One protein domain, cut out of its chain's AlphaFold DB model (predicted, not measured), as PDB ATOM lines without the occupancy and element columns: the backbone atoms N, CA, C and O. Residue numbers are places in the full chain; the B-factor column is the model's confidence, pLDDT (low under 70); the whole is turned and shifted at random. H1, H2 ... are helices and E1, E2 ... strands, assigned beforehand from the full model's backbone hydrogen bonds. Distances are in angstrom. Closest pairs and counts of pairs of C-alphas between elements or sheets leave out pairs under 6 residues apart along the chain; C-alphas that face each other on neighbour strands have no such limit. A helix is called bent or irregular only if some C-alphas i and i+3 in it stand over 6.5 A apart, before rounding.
ATOM      1  N   PRO A 206     319.480 360.673 403.270       94.12
ATOM      2  CA  PRO A 206     319.572 359.439 404.027       94.12
ATOM      3  C   PRO A 206     320.792 358.637 403.562       94.12
ATOM      4  O   PRO A 206     321.166 358.699 402.403       94.12
ATOM      5  N   MET A 207     321.415 357.861 404.453       94.75
ATOM      6  CA  MET A 207     322.661 357.128 404.145       94.75
ATOM      7  C   MET A 207     322.498 355.604 404.150       94.75
ATOM      8  O   MET A 207     323.489 354.869 404.126       94.75
ATOM      9  N   THR A 208     321.261 355.108 404.215       96.56
ATOM     10  CA  THR A 208     320.965 353.681 404.035       96.56
ATOM     11  C   THR A 208     320.767 353.360 402.560       96.56
ATOM     12  O   THR A 208     320.419 354.230 401.762       96.56
ATOM     13  N   PHE A 209     321.003 352.106 402.184       96.06
ATOM     14  CA  PHE A 209     320.990 351.705 400.782       96.06
ATOM     15  C   PHE A 209     319.642 351.950 400.090       96.06
ATOM     16  O   PHE A 209     319.599 352.589 399.044       96.06
ATOM     17  N   GLU A 210     318.541 351.480 400.677       95.69
ATOM     18  CA  GLU A 210     317.200 351.668 400.109       95.69
ATOM     19  C   GLU A 210     316.809 353.142 400.019       95.69
ATOM     20  O   GLU A 210     316.248 353.583 399.016       95.69
ATOM     21  N   ALA A 211     317.139 353.914 401.050       94.62
ATOM     22  CA  ALA A 211     316.780 355.317 401.096       94.62
ATOM     23  C   ALA A 211     317.570 356.143 400.070       94.62
ATOM     24  O   ALA A 211     316.991 357.024 399.447       94.62
ATOM     25  N   LEU A 212     318.842 355.819 399.812       94.75
ATOM     26  CA  LEU A 212     319.597 356.450 398.724       94.75
ATOM     27  C   LEU A 212     319.090 356.058 397.338       94.75
ATOM     28  O   LEU A 212     319.075 356.897 396.443       94.75
ATOM     29  N   ILE A 213     318.633 354.816 397.149       94.25
ATOM     30  CA  ILE A 213     317.944 354.437 395.905       94.25
ATOM     31  C   ILE A 213     316.700 355.319 395.716       94.25
ATOM     32  O   ILE A 213     316.465 355.827 394.620       94.25
ATOM     33  N   HIS A 214     315.916 355.525 396.778       94.44
ATOM     34  CA  HIS A 214     314.758 356.416 396.731       94.44
ATOM     35  C   HIS A 214     315.147 357.863 396.412       94.44
ATOM     36  O   HIS A 214     314.503 358.473 395.565       94.44
ATOM     37  N   GLU A 215     316.204 358.380 397.035       93.62
ATOM     38  CA  GLU A 215     316.695 359.744 396.811       93.62
ATOM     39  C   GLU A 215     317.145 359.959 395.356       93.62
ATOM     40  O   GLU A 215     316.799 360.961 394.736       93.62
ATOM     41  N   ALA A 216     317.878 358.999 394.784       91.38
ATOM     42  CA  ALA A 216     318.476 359.133 393.458       91.38
ATOM     43  C   ALA A 216     317.491 358.905 392.302       91.38
ATOM     44  O   ALA A 216     317.502 359.645 391.319       91.38
ATOM     45  N   ILE A 217     316.664 357.856 392.382       91.06
ATOM     46  CA  ILE A 217     315.816 357.417 391.256       91.06
ATOM     47  C   ILE A 217     314.340 357.232 391.613       91.06
ATOM     48  O   ILE A 217     313.519 356.994 390.724       91.06
ATOM     49  N   GLY A 218     313.981 357.380 392.887       92.06
ATOM     50  CA  GLY A 218     312.612 357.231 393.362       92.06
ATOM     51  C   GLY A 218     312.168 355.773 393.487       92.06
ATOM     52  O   GLY A 218     312.389 354.928 392.617       92.06
ATOM     53  N   ILE A 219     311.457 355.494 394.578       92.88
ATOM     54  CA  ILE A 219     310.700 354.252 394.771       92.88
ATOM     55  C   ILE A 219     309.225 354.635 394.846       92.88
ATOM     56  O   ILE A 219     308.820 355.326 395.779       92.88
ATOM     57  N   ASP A 220     308.425 354.175 393.885       90.25
ATOM     58  CA  ASP A 220     306.977 354.402 393.852       90.25
ATOM     59  C   ASP A 220     306.244 353.065 393.981       90.25
ATOM     60  O   ASP A 220     306.346 352.197 393.113       90.25
ATOM     61  N   ASN A 221     305.511 352.875 395.081       86.75
ATOM     62  CA  ASN A 221     304.778 351.637 395.384       86.75
ATOM     63  C   ASN A 221     305.649 350.374 395.306       86.75
ATOM     64  O   ASN A 221     305.237 349.358 394.743       86.75
ATOM     65  N   GLY A 222     306.876 350.459 395.828       88.56
ATOM     66  CA  GLY A 222     307.860 349.378 395.765       88.56
ATOM     67  C   GLY A 222     308.426 349.137 394.364       88.56
ATOM     68  O   GLY A 222     309.087 348.131 394.149       88.56
ATOM     69  N   VAL A 223     308.171 350.012 393.386       91.31
ATOM     70  CA  VAL A 223     308.713 349.909 392.026       91.31
ATOM     71  C   VAL A 223     309.790 350.958 391.811       91.31
ATOM     72  O   VAL A 223     309.602 352.133 392.119       91.31
ATOM     73  N   VAL A 224     310.887 350.527 391.195       93.19
ATOM     74  CA  VAL A 224     311.972 351.394 390.734       93.19
ATOM     75  C   VAL A 224     312.068 351.314 389.216       93.19
ATOM     76  O   VAL A 224     311.963 350.231 388.626       93.19
ATOM     77  N   CYS A 225     312.254 352.469 388.579       91.00
ATOM     78  CA  CYS A 225     312.568 352.564 387.159       91.00
ATOM     79  C   CYS A 225     314.071 352.792 387.011       91.00
ATOM     80  O   CYS A 225     314.575 353.815 387.449       91.00
ATOM     81  N   LEU A 226     314.767 351.842 386.394       86.94
ATOM     82  CA  LEU A 226     316.206 351.893 386.173       86.94
ATOM     83  C   LEU A 226     316.473 352.489 384.778       86.94
ATOM     84  O   LEU A 226     316.191 351.819 383.776       86.94
ATOM     85  N   PRO A 227     316.948 353.742 384.679       77.25
ATOM     86  CA  PRO A 227     317.084 354.432 383.400       77.25
ATOM     87  C   PRO A 227     318.244 353.903 382.544       77.25
ATOM     88  O   PRO A 227     318.109 353.883 381.321       77.25
ATOM     89  N   ASN A 228     319.346 353.429 383.144       74.56
ATOM     90  CA  ASN A 228     320.574 353.087 382.412       74.56
ATOM     91  C   ASN A 228     320.850 351.579 382.294       74.56
ATOM     92  O   ASN A 228     322.009 351.164 382.194       74.56
ATOM     93  N   VAL A 229     319.803 350.747 382.264       78.31
ATOM     94  CA  VAL A 229     319.956 349.291 382.096       78.31
ATOM     95  C   VAL A 229     320.404 348.950 380.677       78.31
ATOM     96  O   VAL A 229     319.717 349.265 379.699       78.31
ATOM     97  N   ARG A 230     321.539 348.261 380.547       76.12
ATOM     98  CA  ARG A 230     322.049 347.779 379.261       76.12
ATOM     99  C   ARG A 230     321.366 346.473 378.878       76.12
ATOM    100  O   ARG A 230     320.858 345.734 379.721       76.12
ATOM    101  N   LYS A 231     321.378 346.139 377.584       70.38
ATOM    102  CA  LYS A 231     320.797 344.868 377.113       70.38
ATOM    103  C   LYS A 231     321.533 343.658 377.696       70.38
ATOM    104  O   LYS A 231     320.914 342.611 377.866       70.38
ATOM    105  N   GLU A 232     322.818 343.810 378.013       71.44
ATOM    106  CA  GLU A 232     323.658 342.757 378.595       71.44
ATOM    107  C   GLU A 232     323.304 342.416 380.055       71.44
ATOM    108  O   GLU A 232     323.505 341.279 380.484       71.44
ATOM    109  N   ASP A 233     322.740 343.362 380.815       69.69
ATOM    110  CA  ASP A 233     322.569 343.224 382.269       69.69
ATOM    111  C   ASP A 233     321.507 342.178 382.651       69.69
ATOM    112  O   ASP A 233     321.473 341.697 383.783       69.69
ATOM    113  N   CYS A 234     320.631 341.790 381.716       75.25
ATOM    114  CA  CYS A 234     319.527 340.847 381.949       75.25
ATOM    115  C   CYS A 234     318.561 341.272 383.086       75.25
ATOM    116  O   CYS A 234     317.792 340.454 383.609       75.25
ATOM    117  N   VAL A 235     318.575 342.557 383.454       81.56
ATOM    118  CA  VAL A 235     317.668 343.194 384.416       81.56
ATOM    119  C   VAL A 235     316.565 343.920 383.633       81.56
ATOM    120  O   VAL A 235     316.835 344.497 382.581       81.56
ATOM    121  N   PRO A 236     315.292 343.871 384.057       85.62
ATOM    122  CA  PRO A 236     314.258 344.675 383.420       85.62
ATOM    123  C   PRO A 236     314.385 346.154 383.839       85.62
ATOM    124  O   PRO A 236     314.736 346.435 384.979       85.62
ATOM    125  N   PRO A 237     314.005 347.115 382.978       87.06
ATOM    126  CA  PRO A 237     314.066 348.548 383.298       87.06
ATOM    127  C   PRO A 237     313.083 348.969 384.402       87.06
ATOM    128  O   PRO A 237     313.148 350.084 384.904       87.06
ATOM    129  N   LYS A 238     312.133 348.101 384.763       91.31
ATOM    130  CA  LYS A 238     311.246 348.282 385.911       91.31
ATOM    131  C   LYS A 238     311.329 347.055 386.792       91.31
ATOM    132  O   LYS A 238     311.040 345.949 386.327       91.31
ATOM    133  N   ILE A 239     311.688 347.268 388.047       91.56
ATOM    134  CA  ILE A 239     311.826 346.216 389.049       91.56
ATOM    135  C   ILE A 239     310.902 346.504 390.224       91.56
ATOM    136  O   ILE A 239     310.663 347.659 390.564       91.56
ATOM    137  N   PHE A 240     310.389 345.442 390.837       91.50
ATOM    138  CA  PHE A 240     309.823 345.541 392.174       91.50
ATOM    139  C   PHE A 240     310.991 345.400 393.153       91.50
ATOM    140  O   PHE A 240     311.731 344.418 393.089       91.50
ATOM    141  N   LEU A 241     311.205 346.413 393.979       91.00
ATOM    142  CA  LEU A 241     312.229 346.456 395.003       91.00
ATOM    143  C   LEU A 241     311.581 346.042 396.327       91.00
ATOM    144  O   LEU A 241     311.165 346.880 397.117       91.00
ATOM    145  N   SER A 242     311.438 344.733 396.529       89.50
ATOM    146  CA  SER A 242     310.973 344.168 397.799       89.50
ATOM    147  C   SER A 242     311.712 342.898 398.177       89.50
ATOM    148  O   SER A 242     312.272 342.205 397.318       89.50
ATOM    149  N   CYS A 243     311.624 342.533 399.453       87.56
ATOM    150  CA  CYS A 243     312.194 341.308 400.005       87.56
ATOM    151  C   CYS A 243     311.589 340.044 399.376       87.56
ATOM    152  O   CYS A 243     312.262 339.021 399.269       87.56
ATOM    153  N   ALA A 244     310.326 340.098 398.937       86.88
ATOM    154  CA  ALA A 244     309.664 338.971 398.281       86.88
ATOM    155  C   ALA A 244     310.201 338.723 396.861       86.88
ATOM    156  O   ALA A 244     310.294 337.576 396.423       86.88
ATOM    157  N   SER A 245     310.548 339.789 396.136       87.25
ATOM    158  CA  SER A 245     311.136 339.702 394.792       87.25
ATOM    159  C   SER A 245     312.654 339.543 394.794       87.25
ATOM    160  O   SER A 245     313.200 338.957 393.861       87.25
ATOM    161  N   LEU A 246     313.321 340.081 395.816       91.12
ATOM    162  CA  LEU A 246     314.770 340.132 395.971       91.12
ATOM    163  C   LEU A 246     315.125 339.761 397.426       91.12
ATOM    164  O   LEU A 246     315.385 340.649 398.236       91.12
ATOM    165  N   PRO A 247     315.146 338.470 397.798       91.69
ATOM    166  CA  PRO A 247     315.492 338.033 399.152       91.69
ATOM    167  C   PRO A 247     316.807 338.618 399.676       91.69
ATOM    168  O   PRO A 247     316.886 339.030 400.833       91.69
ATOM    169  N   SER A 248     317.814 338.729 398.805       92.56
ATOM    170  CA  SER A 248     319.116 339.318 399.136       92.56
ATOM    171  C   SER A 248     319.029 340.803 399.531       92.56
ATOM    172  O   SER A 248     319.890 341.292 400.257       92.56
ATOM    173  N   PHE A 249     317.990 341.524 399.088       93.62
ATOM    174  CA  PHE A 249     317.782 342.939 399.411       93.62
ATOM    175  C   PHE A 249     317.518 343.154 400.903       93.62
ATOM    176  O   PHE A 249     318.050 344.095 401.484       93.62
ATOM    177  N   LYS A 250     316.783 342.236 401.547       92.56
ATOM    178  CA  LYS A 250     316.448 342.308 402.978       92.56
ATOM    179  C   LYS A 250     317.679 342.466 403.871       92.56
ATOM    180  O   LYS A 250     317.613 343.104 404.911       92.56
ATOM    181  N   GLU A 251     318.795 341.867 403.474       93.25
ATOM    182  CA  GLU A 251     320.024 341.873 404.265       93.25
ATOM    183  C   GLU A 251     320.815 343.181 404.176       93.25
ATOM    184  O   GLU A 251     321.663 343.436 405.027       93.25
ATOM    185  N   VAL A 252     320.580 343.983 403.135       95.56
ATOM    186  CA  VAL A 252     321.433 345.129 402.795       95.56
ATOM    187  C   VAL A 252     320.664 346.447 402.673       95.56
ATOM    188  O   VAL A 252     321.284 347.504 402.740       95.56
ATOM    189  N   ARG A 253     319.329 346.416 402.555       94.62
ATOM    190  CA  ARG A 253     318.475 347.608 402.394       94.62
ATOM    191  C   ARG A 253     318.680 348.657 403.498       94.62
ATOM    192  O   ARG A 253     318.784 349.847 403.206       94.62
ATOM    193  N   ASP A 254     318.843 348.189 404.737       96.00
ATOM    194  CA  ASP A 254     318.982 349.011 405.946       96.00
ATOM    195  C   ASP A 254     320.454 349.314 406.289       96.00
ATOM    196  O   ASP A 254     320.751 350.020 407.254       96.00
ATOM    197  N   ALA A 255     321.403 348.774 405.517       97.00
ATOM    198  CA  ALA A 255     322.825 348.971 405.756       97.00
ATOM    199  C   ALA A 255     323.274 350.368 405.308       97.00
ATOM    200  O   ALA A 255     322.782 350.917 404.321       97.00
ATOM    201  N   HIS A 256     324.270 350.918 406.006       96.50
ATOM    202  CA  HIS A 256     324.913 352.163 405.596       96.50
ATOM    203  C   HIS A 256     325.616 351.980 404.242       96.50
ATOM    204  O   HIS A 256     326.353 351.003 404.053       96.50
ATOM    205  N   ILE A 257     325.452 352.940 403.330       94.31
ATOM    206  CA  ILE A 257     325.881 352.852 401.925       94.31
ATOM    207  C   ILE A 257     327.350 352.463 401.739       94.31
ATOM    208  O   ILE A 257     327.677 351.635 400.888       94.31
ATOM    209  N   SER A 258     328.238 352.959 402.606       94.00
ATOM    210  CA  SER A 258     329.677 352.652 402.567       94.00
ATOM    211  C   SER A 258     330.009 351.158 402.702       94.00
ATOM    212  O   SER A 258     331.097 350.727 402.321       94.00
ATOM    213  N   THR A 259     329.089 350.350 403.237       95.88
ATOM    214  CA  THR A 259     329.286 348.908 403.443       95.88
ATOM    215  C   THR A 259     328.730 348.052 402.302       95.88
ATOM    216  O   THR A 259     329.188 346.925 402.098       95.88
ATOM    217  N   VAL A 260     327.801 348.596 401.509       95.31
ATOM    218  CA  VAL A 260     327.012 347.861 400.504       95.31
ATOM    219  C   VAL A 260     327.896 347.286 399.402       95.31
ATOM    220  O   VAL A 260     327.774 346.116 399.044       95.31
ATOM    221  N   HIS A 261     328.847 348.073 398.899       93.25
ATOM    222  CA  HIS A 261     329.766 347.624 397.854       93.25
ATOM    223  C   HIS A 261     330.629 346.428 398.303       93.25
ATOM    224  O   HIS A 261     330.813 345.465 397.552       93.25
ATOM    225  N   ASN A 262     331.129 346.447 399.543       93.31
ATOM    226  CA  ASN A 262     331.911 345.333 400.087       93.31
ATOM    227  C   ASN A 262     331.041 344.087 400.289       93.31
ATOM    228  O   ASN A 262     331.485 342.976 399.992       93.31
ATOM    229  N   TRP A 263     329.793 344.272 400.723       96.00
ATOM    230  CA  TRP A 263     328.821 343.188 400.836       96.00
ATOM    231  C   TRP A 263     328.520 342.545 399.470       96.00
ATOM    232  O   TRP A 263     328.617 341.323 399.335       96.00
ATOM    233  N   LEU A 264     328.271 343.350 398.427       94.56
ATOM    234  CA  LEU A 264     328.052 342.863 397.057       94.56
ATOM    235  C   LEU A 264     329.262 342.084 396.529       94.56
ATOM    236  O   LEU A 264     329.103 341.023 395.924       94.56
ATOM    237  N   ARG A 265     330.482 342.569 396.798       93.00
ATOM    238  CA  ARG A 265     331.723 341.875 396.427       93.00
ATOM    239  C   ARG A 265     331.828 340.502 397.092       93.00
ATOM    240  O   ARG A 265     332.151 339.533 396.409       93.00
ATOM    241  N   GLY A 266     331.542 340.412 398.391       93.75
ATOM    242  CA  GLY A 266     331.538 339.137 399.113       93.75
ATOM    243  C   GLY A 266     330.500 338.161 398.555       93.75
ATOM    244  O   GLY A 266     330.805 336.997 398.305       93.75
ATOM    245  N   ARG A 267     329.288 338.648 398.262       93.94
ATOM    246  CA  ARG A 267     328.223 337.837 397.651       93.94
ATOM    247  C   ARG A 267     328.573 337.341 396.250       93.94
ATOM    248  O   ARG A 267     328.270 336.194 395.929       93.94
ATOM    249  N   LYS A 268     329.244 338.167 395.445       90.88
ATOM    250  CA  LYS A 268     329.757 337.774 394.127       90.88
ATOM    251  C   LYS A 268     330.799 336.658 394.229       90.88
ATOM    252  O   LYS A 268     330.688 335.691 393.486       90.88
ATOM    253  N   ALA A 269     331.753 336.753 395.157       91.06
ATOM    254  CA  ALA A 269     332.761 335.706 395.349       91.06
ATOM    255  C   ALA A 269     332.114 334.349 395.688       91.06
ATOM    256  O   ALA A 269     332.382 333.355 395.021       91.06
ATOM    257  N   ASN A 270     331.157 334.332 396.622       90.50
ATOM    258  CA  ASN A 270     330.418 333.111 396.977       90.50
ATOM    259  C   ASN A 270     329.623 332.529 395.790       90.50
ATOM    260  O   ASN A 270     329.474 331.311 395.653       90.50
ATOM    261  N   LEU A 271     329.079 333.401 394.934       90.12
ATOM    262  CA  LEU A 271     328.385 332.998 393.714       90.12
ATOM    263  C   LEU A 271     329.354 332.378 392.695       90.12
ATOM    264  O   LEU A 271     329.009 331.375 392.070       90.12
ATOM    265  N   ASP A 272     330.550 332.947 392.534       88.06
ATOM    266  CA  ASP A 272     331.592 332.411 391.655       88.06
ATOM    267  C   ASP A 272     332.077 331.032 392.133       88.06
ATOM    268  O   ASP A 272     332.177 330.107 391.323       88.06
ATOM    269  N   ASP A 273     332.250 330.841 393.440       88.25
ATOM    270  CA  ASP A 273     332.565 329.535 394.034       88.25
ATOM    271  C   ASP A 273     331.442 328.513 393.779       88.25
ATOM    272  O   ASP A 273     331.681 327.373 393.377       88.25
ATOM    273  N   SER A 274     330.182 328.935 393.907       87.56
ATOM    274  CA  SER A 274     329.029 328.076 393.598       87.56
ATOM    275  C   SER A 274     328.974 327.708 392.108       87.56
ATOM    276  O   SER A 274     328.675 326.569 391.747       87.56
ATOM    277  N   ARG A 275     329.301 328.658 391.220       86.31
ATOM    278  CA  ARG A 275     329.354 328.448 389.766       86.31
ATOM    279  C   ARG A 275     330.467 327.478 389.374       86.31
ATOM    280  O   ARG A 275     330.233 326.616 388.525       86.31
ATOM    281  N   THR A 276     331.654 327.600 389.967       85.81
ATOM    282  CA  THR A 276     332.769 326.679 389.692       85.81
ATOM    283  C   THR A 276     332.433 325.254 390.128       85.81
ATOM    284  O   THR A 276     332.699 324.321 389.371       85.81
ATOM    285  N   GLY A 277     331.734 325.078 391.256       82.12
ATOM    286  CA  GLY A 277     331.198 323.779 391.677       82.12
ATOM    287  C   GLY A 277     330.254 323.146 390.646       82.12
ATOM    288  O   GLY A 277     330.428 321.986 390.272       82.12
ATOM    289  N   VAL A 278     329.296 323.913 390.109       82.00
ATOM    290  CA  VAL A 278     328.377 323.429 389.054       82.00
ATOM    291  C   VAL A 278     329.123 323.130 387.748       82.00
ATOM    292  O   VAL A 278     328.831 322.138 387.079       82.00
ATOM    293  N   SER A 279     330.110 323.952 387.382       80.25
ATOM    294  CA  SER A 279     330.950 323.727 386.199       80.25
ATOM    295  C   SER A 279     331.778 322.444 386.314       80.25
ATOM    296  O   SER A 279     331.891 321.705 385.334       80.25
ATOM    297  N   PHE A 280     332.296 322.132 387.504       83.44
ATOM    298  CA  PHE A 280     332.976 320.868 387.767       83.44
ATOM    299  C   PHE A 280     332.025 319.674 387.616       83.44
ATOM    300  O   PHE A 280     332.365 318.721 386.919       83.44
ATOM    301  N   SER A 281     330.806 319.754 388.168       79.69
ATOM    302  CA  SER A 281     329.769 318.726 387.984       79.69
ATOM    303  C   SER A 281     329.435 318.500 386.505       79.69
ATOM    304  O   SER A 281     329.373 317.359 386.052       79.69
ATOM    305  N   LEU A 282     329.284 319.576 385.725       79.50
ATOM    306  CA  LEU A 282     329.041 319.496 384.282       79.50
ATOM    307  C   LEU A 282     330.223 318.865 383.532       79.50
ATOM    308  O   LEU A 282     330.025 318.033 382.648       79.50
ATOM    309  N   THR A 283     331.451 319.232 383.901       79.88
ATOM    310  CA  THR A 283     332.668 318.669 383.304       79.88
ATOM    311  C   THR A 283     332.768 317.178 383.609       79.88
ATOM    312  O   THR A 283     332.983 316.400 382.690       79.88
ATOM    313  N   ALA A 284     332.510 316.756 384.851       75.88
ATOM    314  CA  ALA A 284     332.485 315.348 385.249       75.88
ATOM    315  C   ALA A 284     331.412 314.535 384.497       75.88
ATOM    316  O   ALA A 284     331.661 313.392 384.115       75.88
ATOM    317  N   MET A 285     330.245 315.130 384.222       68.44
ATOM    318  CA  MET A 285     329.228 314.518 383.358       68.44
ATOM    319  C   MET A 285     329.716 314.363 381.912       68.44
ATOM    320  O   MET A 285     329.399 313.359 381.282       68.44
ATOM    321  N   GLY A 286     330.497 315.321 381.400       61.53
ATOM    322  CA  GLY A 286     331.142 315.252 380.085       61.53
ATOM    323  C   GLY A 286     332.312 314.262 380.017       61.53
ATOM    324  O   GLY A 286     332.503 313.623 378.989       61.53
ATOM    325  N   VAL A 324     321.641 329.503 391.443       88.19
ATOM    326  CA  VAL A 324     322.819 330.296 391.051       88.19
ATOM    327  C   VAL A 324     322.417 331.410 390.081       88.19
ATOM    328  O   VAL A 324     322.777 332.567 390.283       88.19
ATOM    329  N   LEU A 325     321.619 331.103 389.054       87.12
ATOM    330  CA  LEU A 325     321.131 332.109 388.101       87.12
ATOM    331  C   LEU A 325     320.163 333.115 388.741       87.12
ATOM    332  O   LEU A 325     320.199 334.296 388.397       87.12
ATOM    333  N   ALA A 326     319.313 332.665 389.668       88.31
ATOM    334  CA  ALA A 326     318.418 333.548 390.411       88.31
ATOM    335  C   ALA A 326     319.214 334.543 391.269       88.31
ATOM    336  O   ALA A 326     319.049 335.751 391.106       88.31
ATOM    337  N   LEU A 327     320.158 334.048 392.078       90.12
ATOM    338  CA  LEU A 327     321.031 334.883 392.903       90.12
ATOM    339  C   LEU A 327     321.882 335.831 392.047       90.12
ATOM    340  O   LEU A 327     322.019 337.007 392.373       90.12
ATOM    341  N   ARG A 328     322.399 335.357 390.907       89.38
ATOM    342  CA  ARG A 328     323.106 336.190 389.925       89.38
ATOM    343  C   ARG A 328     322.255 337.386 389.497       89.38
ATOM    344  O   ARG A 328     322.737 338.518 389.512       89.38
ATOM    345  N   LYS A 329     320.998 337.143 389.119       88.69
ATOM    346  CA  LYS A 329     320.069 338.190 388.682       88.69
ATOM    347  C   LYS A 329     319.750 339.175 389.808       88.69
ATOM    348  O   LYS A 329     319.733 340.379 389.562       88.69
ATOM    349  N   GLU A 330     319.542 338.684 391.028       91.44
ATOM    350  CA  GLU A 330     319.318 339.530 392.207       91.44
ATOM    351  C   GLU A 330     320.508 340.454 392.472       91.44
ATOM    352  O   GLU A 330     320.337 341.669 392.525       91.44
ATOM    353  N   LEU A 331     321.721 339.901 392.571       92.44
ATOM    354  CA  LEU A 331     322.928 340.684 392.845       92.44
ATOM    355  C   LEU A 331     323.223 341.695 391.735       92.44
ATOM    356  O   LEU A 331     323.633 342.814 392.029       92.44
ATOM    357  N   THR A 332     322.970 341.329 390.475       90.69
ATOM    358  CA  THR A 332     323.101 342.258 389.339       90.69
ATOM    359  C   THR A 332     322.104 343.408 389.468       90.69
ATOM    360  O   THR A 332     322.478 344.561 389.303       90.69
ATOM    361  N   THR A 333     320.855 343.112 389.838       91.50
ATOM    362  CA  THR A 333     319.820 344.135 390.055       91.50
ATOM    363  C   THR A 333     320.226 345.106 391.165       91.50
ATOM    364  O   THR A 333     320.187 346.314 390.960       91.50
ATOM    365  N   LEU A 334     320.678 344.593 392.315       93.31
ATOM    366  CA  LEU A 334     321.132 345.424 393.435       93.31
ATOM    367  C   LEU A 334     322.368 346.255 393.082       93.31
ATOM    368  O   LEU A 334     322.476 347.403 393.499       93.31
ATOM    369  N   PHE A 335     323.288 345.699 392.296       91.62
ATOM    370  CA  PHE A 335     324.447 346.440 391.815       91.62
ATOM    371  C   PHE A 335     324.046 347.592 390.889       91.62
ATOM    372  O   PHE A 335     324.541 348.699 391.071       91.62
ATOM    373  N   VAL A 336     323.116 347.370 389.953       90.88
ATOM    374  CA  VAL A 336     322.593 348.447 389.097       90.88
ATOM    375  C   VAL A 336     321.922 349.529 389.945       90.88
ATOM    376  O   VAL A 336     322.197 350.704 389.740       90.88
ATOM    377  N   CYS A 337     321.123 349.164 390.955       91.94
ATOM    378  CA  CYS A 337     320.556 350.149 391.884       91.94
ATOM    379  C   CYS A 337     321.639 350.962 392.617       91.94
ATOM    380  O   CYS A 337     321.484 352.168 392.784       91.94
ATOM    381  N   LEU A 338     322.733 350.319 393.044       92.06
ATOM    382  CA  LEU A 338     323.863 351.000 393.683       92.06
ATOM    383  C   LEU A 338     324.580 351.957 392.724       92.06
ATOM    384  O   LEU A 338     324.957 353.053 393.134       92.06
ATOM    385  N   GLU A 339     324.773 351.554 391.467       89.44
ATOM    386  CA  GLU A 339     325.345 352.425 390.442       89.44
ATOM    387  C   GLU A 339     324.485 353.677 390.258       89.44
ATOM    388  O   GLU A 339     325.008 354.780 390.380       89.44
ATOM    389  N   GLU A 340     323.179 353.521 390.031       87.81
ATOM    390  CA  GLU A 340     322.260 354.656 389.852       87.81
ATOM    391  C   GLU A 340     322.249 355.583 391.079       87.81
ATOM    392  O   GLU A 340     322.269 356.803 390.929       87.81
ATOM    393  N   ALA A 341     322.301 355.019 392.291       85.94
ATOM    394  CA  ALA A 341     322.403 355.800 393.523       85.94
ATOM    395  C   ALA A 341     323.722 356.588 393.634       85.94
ATOM    396  O   ALA A 341     323.741 357.659 394.229       85.94
ATOM    397  N   SER A 342     324.812 356.080 393.050       80.62
ATOM    398  CA  SER A 342     326.127 356.735 393.083       80.62
ATOM    399  C   SER A 342     326.278 357.801 391.989       80.62
ATOM    400  O   SER A 342     326.915 358.821 392.216       80.62
ATOM    401  N   TYR A 343     325.685 357.597 390.805       68.69
ATOM    402  CA  TYR A 343     325.761 358.563 389.698       68.69
ATOM    403  C   TYR A 343     324.980 359.859 389.966       68.69
ATOM    404  O   TYR A 343     325.323 360.896 389.400       68.69
ATOM    405  N   ALA A 344     323.967 359.833 390.837       57.53
ATOM    406  CA  ALA A 344     323.220 361.033 391.220       57.53
ATOM    407  C   ALA A 344     324.084 362.088 391.947       57.53
ATOM    408  O   ALA A 344     323.739 363.270 391.919       57.53
ATOM    409  N   GLU A 345     325.210 361.693 392.555       50.62
ATOM    410  CA  GLU A 345     326.147 362.625 393.202       50.62
ATOM    411  C   GLU A 345     327.013 363.396 392.186       50.62
ATOM    412  O   GLU A 345     327.359 364.552 392.432       50.62
ATOM    413  N   ASP A 346     327.326 362.801 391.029       47.59
ATOM    414  CA  ASP A 346     328.236 363.394 390.037       47.59
ATOM    415  C   ASP A 346     327.550 364.456 389.148       47.59
ATOM    416  O   ASP A 346     328.193 365.416 388.718       47.59
TER     417      ASP A 346
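What this domain is: This is residues 206 to 286 and 324 to 346 of the 377 residues of the protein "Hypothetical protein" of Spirometra erinaceieuropaei (UniProt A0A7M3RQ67). Two long helices, H3 and H4, run opposite ways at a shallow tilt, partly overlapping, and the last residues of H3, 279 to 286, stick out beyond the rest. H4 is in the middle: H1 packs on it near its last residues, H2 packs on it nearer its first residues, and a small two-strand hairpin, E1 and E2, lies off to one side of it. The printed part has 104 residues, with four named helices and two named strands in the order H1, E1, E2, H2, H3, H4; the class is mostly helix, and the sheet, in the order E1, E2, is antiparallel. It is only just compact, close to loose, with a radius of gyration of the C-alphas of 15.0 A, and elongated, spanning 50 by 28 by 27 A.

How they stand to each other: The sheet is the hairpin of E1, residues 223 to 225, and E2, residues 238 to 240, whose directions stand at 156 degrees. N 224 and O 239 are within hydrogen-bond range at 2.9 A, and N 239 and O 224 at 3.0 A. H4, residues 324 to 346, is the hub, touching three helices; E2 and H4 are only just apart, closest at 8.3 A. H1, residues 209 to 217, touches H4 at residues 337 to 344 alone, at a steep tilt of 58 degrees, the same way; the closest C-alphas, of Ala 216 and Ala 341, are 5.2 A apart. H2, residues 247 to 251, touches H4 at its residues 327 to 334 alone, the closest C-alphas being those of Ser 248 and Glu 330, 6.9 A apart. H3, residues 257 to 286, touches H4 with its residues 261 to 275 alone, at a shallow tilt of 29 degrees, opposite ways; the closest C-alphas, of Leu 271 and Val 324, are 6.7 A apart. H1 and H3 only just touch, with 3 pairs of C-alphas within 8 A, and only at their ends; the closest are those of Phe 209 and Ile 257, 5.2 A, and their lines are about perpendicular at 79 degrees. In H1 every O i to N i+4 pair is within hydrogen-bond range, in H3 24 of 26, in H4 17 of 19, and in H2 0 of 1, beside 2 of 2 O i to N i+3 pairs.

Where its parts are: E1 is 6.8 A and E2 7.0 A from first to last C-alpha. H1, 12.3 A long, begins at C-alpha 209 (320.990, 351.705, 400.782), and H2 is 7.8 A long. H3, 43.8 A long, ends at C-alpha 286 (331.142, 315.252, 380.085); it is irregular, but only just, with C-alphas 258 and 261 6.9 A apart. H4, 33.6 A long, ends at C-alpha 346 (328.236, 363.394, 390.037).

The domain as a whole: The two C-alphas farthest apart, of Pro 206 and Gly 286, are 51.6 A apart. Without residues 279 to 286, which stand free, the body spans 39 by 28 by 27 A. Residues 287 to 323 are not printed, and C-alphas 286 and 324 are 20.4 A apart across this cut. Of the links that are printed whole, E1 to E2 is long, with 12 residues. The mean pLDDT of the printed part is 87.3; it is under 70 at residue 233, residues 285 to 286 and residues 343 to 346.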